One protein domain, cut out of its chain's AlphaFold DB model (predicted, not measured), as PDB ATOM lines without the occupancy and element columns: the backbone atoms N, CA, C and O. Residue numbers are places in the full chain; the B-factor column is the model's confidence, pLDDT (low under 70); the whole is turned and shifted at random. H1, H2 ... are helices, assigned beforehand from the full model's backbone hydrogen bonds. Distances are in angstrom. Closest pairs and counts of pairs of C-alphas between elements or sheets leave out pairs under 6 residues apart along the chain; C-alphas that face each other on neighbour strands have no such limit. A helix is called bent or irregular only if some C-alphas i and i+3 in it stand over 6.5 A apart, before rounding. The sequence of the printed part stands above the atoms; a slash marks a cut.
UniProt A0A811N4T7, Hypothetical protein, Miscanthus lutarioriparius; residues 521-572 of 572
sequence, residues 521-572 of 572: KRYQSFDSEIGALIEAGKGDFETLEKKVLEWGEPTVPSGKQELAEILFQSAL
ATOM      1  N   LYS A 521     -45.939  25.035  13.155       90.94
ATOM      2  CA  LYS A 521     -47.146  24.619  13.894       90.94
ATOM      3  C   LYS A 521     -47.099  23.148  14.298       90.94
ATOM      4  O   LYS A 521     -47.554  22.814  15.389       90.94
ATOM      5  N   ARG A 522     -46.556  22.274  13.445       90.62
ATOM      6  CA  ARG A 522     -46.407  20.842  13.739       90.62
ATOM      7  C   ARG A 522     -45.459  20.592  14.912       90.62
ATOM      8  O   ARG A 522     -45.761  19.741  15.742       90.62
ATOM      9  N   TYR A 523     -44.360  21.338  14.992       89.12
ATOM     10  CA  TYR A 523     -43.335  21.168  16.026       89.12
ATOM     11  C   TYR A 523     -43.454  22.146  17.206       89.12
ATOM     12  O   TYR A 523     -42.610  22.120  18.090       89.12
ATOM     13  N   GLN A 524     -44.528  22.939  17.300       89.75
ATOM     14  CA  GLN A 524     -44.709  23.962  18.348       89.75
ATOM     15  C   GLN A 524     -44.631  23.428  19.795       89.75
ATOM     16  O   GLN A 524     -44.454  24.196  20.734       89.75
ATOM     17  N   SER A 525     -44.807  22.118  20.013       87.50
ATOM     18  CA  SER A 525     -44.638  21.505  21.336       87.50
ATOM     19  C   SER A 525     -43.182  21.482  21.797       87.50
ATOM     20  O   SER A 525     -42.941  21.418  23.001       87.50
ATOM     21  N   PHE A 526     -42.216  21.549  20.878       88.94
ATOM     22  CA  PHE A 526     -40.799  21.671  21.220       88.94
ATOM     23  C   PHE A 526     -40.469  23.046  21.824       88.94
ATOM     24  O   PHE A 526     -39.605  23.131  22.686       88.94
ATOM     25  N   ASP A 527     -41.273  24.077  21.537       89.56
ATOM     26  CA  ASP A 527     -41.166  25.401  22.173       89.56
ATOM     27  C   ASP A 527     -41.742  25.444  23.609       89.56
ATOM     28  O   ASP A 527     -41.740  26.489  24.266       89.56
ATOM     29  N   SER A 528     -42.294  24.332  24.108       89.25
ATOM     30  CA  SER A 528     -42.803  24.235  25.482       89.25
ATOM     31  C   SER A 528     -41.685  23.954  26.491       89.25
ATOM     32  O   SER A 528     -40.577  23.581  26.121       89.25
ATOM     33  N   GLU A 529     -41.977  24.081  27.789       87.88
ATOM     34  CA  GLU A 529     -40.990  23.858  28.859       87.88
ATOM     35  C   GLU A 529     -40.300  22.484  28.763       87.88
ATOM     36  O   GLU A 529     -39.080  22.402  28.886       87.88
ATOM     37  N   ILE A 530     -41.060  21.414  28.488       88.25
ATOM     38  CA  ILE A 530     -40.493  20.067  28.326       88.25
ATOM     39  C   ILE A 530     -39.681  19.955  27.031       88.25
ATOM     40  O   ILE A 530     -38.617  19.343  27.025       88.25
ATOM     41  N   GLY A 531     -40.168  20.563  25.947       90.38
ATOM     42  CA  GLY A 531     -39.535  20.517  24.636       90.38
ATOM     43  C   GLY A 531     -38.176  21.206  24.648       90.38
ATOM     44  O   GLY A 531     -37.175  20.595  24.290       90.38
ATOM     45  N   ALA A 532     -38.122  22.416  25.203       89.88
ATOM     46  CA  ALA A 532     -36.893  23.181  25.364       89.88
ATOM     47  C   ALA A 532     -35.882  22.468  26.280       89.88
ATOM     48  O   ALA A 532     -34.671  22.563  26.080       89.88
ATOM     49  N   LEU A 533     -36.364  21.738  27.292       90.44
ATOM     50  CA  LEU A 533     -35.517  20.933  28.173       90.44
ATOM     51  C   LEU A 533     -34.896  19.737  27.427       90.44
ATOM     52  O   LEU A 533     -33.713  19.448  27.631       90.44
ATOM     53  N   ILE A 534     -35.662  19.088  26.544       90.88
ATOM     54  CA  ILE A 534     -35.183  18.011  25.663       90.88
ATOM     55  C   ILE A 534     -34.156  18.556  24.663       90.88
ATOM     56  O   ILE A 534     -33.054  18.019  24.580       90.88
ATOM     57  N   GLU A 535     -34.467  19.645  23.956       89.19
ATOM     58  CA  GLU A 535     -33.562  20.250  22.963       89.19
ATOM     59  C   GLU A 535     -32.248  20.742  23.580       89.19
ATOM     60  O   GLU A 535     -31.196  20.685  22.947       89.19
ATOM     61  N   ALA A 536     -32.275  21.171  24.844       88.88
ATOM     62  CA  ALA A 536     -31.079  21.559  25.585       88.88
ATOM     63  C   ALA A 536     -30.228  20.368  26.072       88.88
ATOM     64  O   ALA A 536     -29.231  20.591  26.763       88.88
ATOM     65  N   GLY A 537     -30.629  19.121  25.788       89.56
ATOM     66  CA  GLY A 537     -29.944  17.911  26.251       89.56
ATOM     67  C   GLY A 537     -30.017  17.703  27.766       89.56
ATOM     68  O   GLY A 537     -29.155  17.045  28.342       89.56
ATOM     69  N   LYS A 538     -31.009  18.307  28.434       89.00
ATOM     70  CA  LYS A 538     -31.194  18.241  29.897       89.00
ATOM     71  C   LYS A 538     -32.298  17.273  30.320       89.00
ATOM     72  O   LYS A 538     -32.541  17.129  31.514       89.00
ATOM     73  N   GLY A 539     -32.985  16.658  29.359       87.44
ATOM     74  CA  GLY A 539     -33.980  15.620  29.613       87.44
ATOM     75  C   GLY A 539     -33.314  14.266  29.775       87.44
ATOM     76  O   GLY A 539     -32.564  13.849  28.899       87.44
ATOM     77  N   ASP A 540     -33.613  13.582  30.872       89.25
ATOM     78  CA  ASP A 540     -33.267  12.179  31.073       89.25
ATOM     79  C   ASP A 540     -34.522  11.295  31.017       89.25
ATOM     80  O   ASP A 540     -35.661  11.764  31.134       89.25
ATOM     81  N   PHE A 541     -34.311   9.995  30.794       92.81
ATOM     82  CA  PHE A 541     -35.408   9.036  30.672       92.81
ATOM     83  C   PHE A 541     -36.269   8.971  31.935       92.81
ATOM     84  O   PHE A 541     -37.482   8.839  31.814       92.81
ATOM     85  N   GLU A 542     -35.681   9.133  33.122       92.00
ATOM     86  CA  GLU A 542     -36.405   9.110  34.401       92.00
ATOM     87  C   GLU A 542     -37.398  10.281  34.512       92.00
ATOM     88  O   GLU A 542     -38.561  10.108  34.891       92.00
ATOM     89  N   THR A 543     -36.972  11.485  34.127       88.12
ATOM     90  CA  THR A 543     -37.814  12.688  34.128       88.12
ATOM     91  C   THR A 543     -38.924  12.586  33.085       88.12
ATOM     92  O   THR A 543     -40.073  12.948  33.367       88.12
ATOM     93  N   LEU A 544     -38.604  12.083  31.888       90.12
ATOM     94  CA  LEU A 544     -39.570  11.914  30.803       90.12
ATOM     95  C   LEU A 544     -40.598  10.821  31.116       90.12
ATOM     96  O   LEU A 544     -41.791  11.048  30.917       90.12
ATOM     97  N   GLU A 545     -40.171   9.683  31.666       92.69
ATOM     98  CA  GLU A 545     -41.054   8.591  32.093       92.69
ATOM     99  C   GLU A 545     -42.071   9.091  33.119       92.69
ATOM    100  O   GLU A 545     -43.281   8.927  32.940       92.69
ATOM    101  N   LYS A 546     -41.599   9.789  34.158       91.00
ATOM    102  CA  LYS A 546     -42.480  10.375  35.170       91.00
ATOM    103  C   LYS A 546     -43.492  11.338  34.549       91.00
ATOM    104  O   LYS A 546     -44.664  11.315  34.922       91.00
ATOM    105  N   LYS A 547     -43.065  12.170  33.595       87.56
ATOM    106  CA  LYS A 547     -43.952  13.125  32.917       87.56
ATOM    107  C   LYS A 547     -44.993  12.453  32.032       87.56
ATOM    108  O   LYS A 547     -46.148  12.868  32.061       87.56
ATOM    109  N   VAL A 548     -44.625  11.398  31.309       89.94
ATOM    110  CA  VAL A 548     -45.569  10.619  30.494       89.94
ATOM    111  C   VAL A 548     -46.599   9.914  31.379       89.94
ATOM    112  O   VAL A 548     -47.789   9.968  31.077       89.94
ATOM    113  N   LEU A 549     -46.186   9.337  32.513       91.88
ATOM    114  CA  LEU A 549     -47.113   8.733  33.482       91.88
ATOM    115  C   LEU A 549     -48.081   9.760  34.094       91.88
ATOM    116  O   LEU A 549     -49.237   9.430  34.354       91.88
ATOM    117  N   GLU A 550     -47.630  11.000  34.314       92.69
ATOM    118  CA  GLU A 550     -48.476  12.104  34.789       92.69
ATOM    119  C   GLU A 550     -49.476  12.593  33.724       92.69
ATOM    120  O   GLU A 550     -50.601  12.961  34.069       92.69
ATOM    121  N   TRP A 551     -49.085  12.626  32.446       89.56
ATOM    122  CA  TRP A 551     -49.919  13.128  31.343       89.56
ATOM    123  C   TRP A 551     -50.880  12.091  30.760       89.56
ATOM    124  O   TRP A 551     -51.930  12.471  30.239       89.56
ATOM    125  N   GLY A 552     -50.558  10.803  30.881       88.94
ATOM    126  CA  GLY A 552     -51.330   9.722  30.276       88.94
ATOM    127  C   GLY A 552     -51.162   9.658  28.755       88.94
ATOM    128  O   GLY A 552     -50.157  10.103  28.203       88.94
ATOM    129  N   GLU A 553     -52.150   9.071  28.075       90.00
ATOM    130  CA  GLU A 553     -52.095   8.848  26.626       90.00
ATOM    131  C   GLU A 553     -52.077  10.185  25.854       90.00
ATOM    132  O   GLU A 553     -52.992  11.002  26.023       90.00
ATOM    133  N   PRO A 554     -51.073  10.440  24.995       85.62
ATOM    134  CA  PRO A 554     -50.964  11.705  24.285       85.62
ATOM    135  C   PRO A 554     -52.043  11.846  23.206       85.62
ATOM    136  O   PRO A 554     -52.333  10.928  22.440       85.62
ATOM    137  N   THR A 555     -52.600  13.049  23.066       86.31
ATOM    138  CA  THR A 555     -53.438  13.378  21.908       86.31
ATOM    139  C   THR A 555     -52.557  13.654  20.696       86.31
ATOM    140  O   THR A 555     -51.777  14.606  20.715       86.31
ATOM    141  N   VAL A 556     -52.699  12.865  19.630       84.62
ATOM    142  CA  VAL A 556     -51.908  13.023  18.401       84.62
ATOM    143  C   VAL A 556     -52.556  14.069  17.478       84.62
ATOM    144  O   VAL A 556     -53.651  13.824  16.961       84.62
ATOM    145  N   PRO A 557     -51.932  15.241  17.246       85.00
ATOM    146  CA  PRO A 557     -52.447  16.219  16.293       85.00
ATOM    147  C   PRO A 557     -52.236  15.748  14.846       85.00
ATOM    148  O   PRO A 557     -51.276  15.054  14.521       85.00
ATOM    149  N   SER A 558     -53.128  16.162  13.940       88.62
ATOM    150  CA  SER A 558     -52.974  15.882  12.507       88.62
ATOM    151  C   SER A 558     -51.763  16.623  11.940       88.62
ATOM    152  O   SER A 558     -51.683  17.845  12.041       88.62
ATOM    153  N   GLY A 559     -50.865  15.892  11.276       86.81
ATOM    154  CA  GLY A 559     -49.679  16.460  10.628       86.81
ATOM    155  C   GLY A 559     -49.941  17.199   9.310       86.81
ATOM    156  O   GLY A 559     -49.017  17.821   8.799       86.81
ATOM    157  N   LYS A 560     -51.171  17.131   8.770       93.94
ATOM    158  CA  LYS A 560     -51.604  17.791   7.521       93.94
ATOM    159  C   LYS A 560     -50.662  17.556   6.330       93.94
ATOM    160  O   LYS A 560     -50.356  18.487   5.591       93.94
ATOM    161  N   GLN A 561     -50.233  16.309   6.143       94.38
ATOM    162  CA  GLN A 561     -49.267  15.928   5.111       94.38
ATOM    163  C   GLN A 561     -49.755  16.277   3.698       94.38
ATOM    164  O   GLN A 561     -49.022  16.888   2.929       94.38
ATOM    165  N   GLU A 562     -51.022  16.011   3.392       96.44
ATOM    166  CA  GLU A 562     -51.610  16.292   2.078       96.44
ATOM    167  C   GLU A 562     -51.644  17.799   1.785       96.44
ATOM    168  O   GLU A 562     -51.472  18.228   0.649       96.44
ATOM    169  N   LEU A 563     -51.825  18.633   2.818       95.25
ATOM    170  CA  LEU A 563     -51.728  20.085   2.672       95.25
ATOM    171  C   LEU A 563     -50.283  20.515   2.400       95.25
ATOM    172  O   LEU A 563     -50.071  21.390   1.569       95.25
ATOM    173  N   ALA A 564     -49.300  19.907   3.072       94.62
ATOM    174  CA  ALA A 564     -47.888  20.182   2.812       94.62
ATOM    175  C   ALA A 564     -47.511  19.843   1.359       94.62
ATOM    176  O   ALA A 564     -46.829  20.628   0.706       94.62
ATOM    177  N   GLU A 565     -48.024  18.732   0.829       95.44
ATOM    178  CA  GLU A 565     -47.839  18.339  -0.573       95.44
ATOM    179  C   GLU A 565     -48.526  19.301  -1.545       95.44
ATOM    180  O   GLU A 565     -47.903  19.704  -2.523       95.44
ATOM    181  N   ILE A 566     -49.759  19.743  -1.260       96.44
ATOM    182  CA  ILE A 566     -50.450  20.767  -2.066       96.44
ATOM    183  C   ILE A 566     -49.637  22.069  -2.109       96.44
ATOM    184  O   ILE A 566     -49.464  22.653  -3.180       96.44
ATOM    185  N   LEU A 567     -49.129  22.526  -0.960       95.00
ATOM    186  CA  LEU A 567     -48.312  23.739  -0.873       95.00
ATOM    187  C   LEU A 567     -47.006  23.582  -1.655       95.00
ATOM    188  O   LEU A 567     -46.659  24.462  -2.440       95.00
ATOM    189  N   PHE A 568     -46.323  22.447  -1.505       95.94
ATOM    190  CA  PHE A 568     -45.105  22.147  -2.251       95.94
ATOM    191  C   PHE A 568     -45.350  22.124  -3.766       95.94
ATOM    192  O   PHE A 568     -44.666  22.816  -4.517       95.94
ATOM    193  N   GLN A 569     -46.376  21.396  -4.215       94.88
ATOM    194  CA  GLN A 569     -46.747  21.287  -5.629       94.88
ATOM    195  C   GLN A 569     -47.156  22.630  -6.237       94.88
ATOM    196  O   GLN A 569     -46.893  22.861  -7.409       94.88
ATOM    197  N   SER A 570     -47.764  23.530  -5.458       93.56
ATOM    198  CA  SER A 570     -48.154  24.858  -5.948       93.56
ATOM    199  C   SER A 570     -46.966  25.739  -6.359       93.56
ATOM    200  O   SER A 570     -47.146  26.702  -7.108       93.56
ATOM    201  N   ALA A 571     -45.759  25.417  -5.881       92.50
ATOM    202  CA  ALA A 571     -44.543  26.138  -6.226       92.50
ATOM    203  C   ALA A 571     -43.811  25.569  -7.449       92.50
ATOM    204  O   ALA A 571     -43.016  26.316  -8.036       92.50
ATOM    205  N   LEU A 572     -44.068  24.302  -7.813       92.00
ATOM    206  CA  LEU A 572     -43.483  23.633  -8.981       92.00
ATOM    207  C   LEU A 572     -43.945  24.293 -10.283       92.00
ATOM    208  O   LEU A 572     -43.054  24.566 -11.126       92.00
TER     209      LEU A 572
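What this domain is: This is residues 521 to 572 of the 572 residues of the protein "Hypothetical protein" of Miscanthus lutarioriparius (UniProt A0A811N4T7). Picture an open hook with three short helices strung along it and no two of them touching: H2 stands at the closed end, residues 521 to 528 and H1 make the shorter side, and the link of residues 552 to 560 runs back as the longer side. That side ends in H3, which sticks out with residue 572 as a free arm and adds to the length. The printed part has 52 residues with three named helices, in the order H1, H2, H3, and no named strand; its class is all helix. It is extended, with a radius of gyration of the C-alphas of 15.5 A, and elongated, spanning 46 by 25 by 14 A.

Where its parts are: Start with H2, residues 541 to 551, which with its 11 residues shares the place of longest helix with H3. Find C-alpha 541 at (-35.408, 9.036, 30.672); from there H2 runs 15.1 A to C-alpha 551 at (-49.919, 13.128, 31.343), mainly toward lower x. Go on to H3, residues 561 to 571, which measures 16.0 A from its first to its last C-alpha and ends at C-alpha 571, at (-44.543, 26.138, -6.226). Then look back to H1, residues 529 to 535, which begins at C-alpha 529, at (-40.990, 23.858, 28.859), and is 10.1 A long.

How they stand to each other: Beginning from H2, look first at H1: the two are apart, with no C-alpha of the one within 8 A of the other, and the 5 residues between them form a tight link. On its other end H2 leads through 9 residues, a short link, to H3, and these two helices are apart as well. H1 and H3 are also apart. On the backbone you will find every pair of O i and N i+4 within hydrogen-bond range in H1 and H2, and 6 of 7 in H3. No helix here is bent.

The domain as a whole: Look for the two C-alphas farthest apart at Glu 542 and Leu 572, 46.3 A from each other. Residues 548 to 556, of which 548 to 551 belong to H2, stand free, as do residues 561 to 572, of which 561 to 571 belong to H3. Without these stretches the body has 31 residues and spans 32 by 17 by 11 A. The printed part has no cut, no link between its helices is long, and it ends at Leu 572, the chain's last residue. In the B-factor column the mean pLDDT of the printed part of this model is 90.6, and no printed residue is under 70.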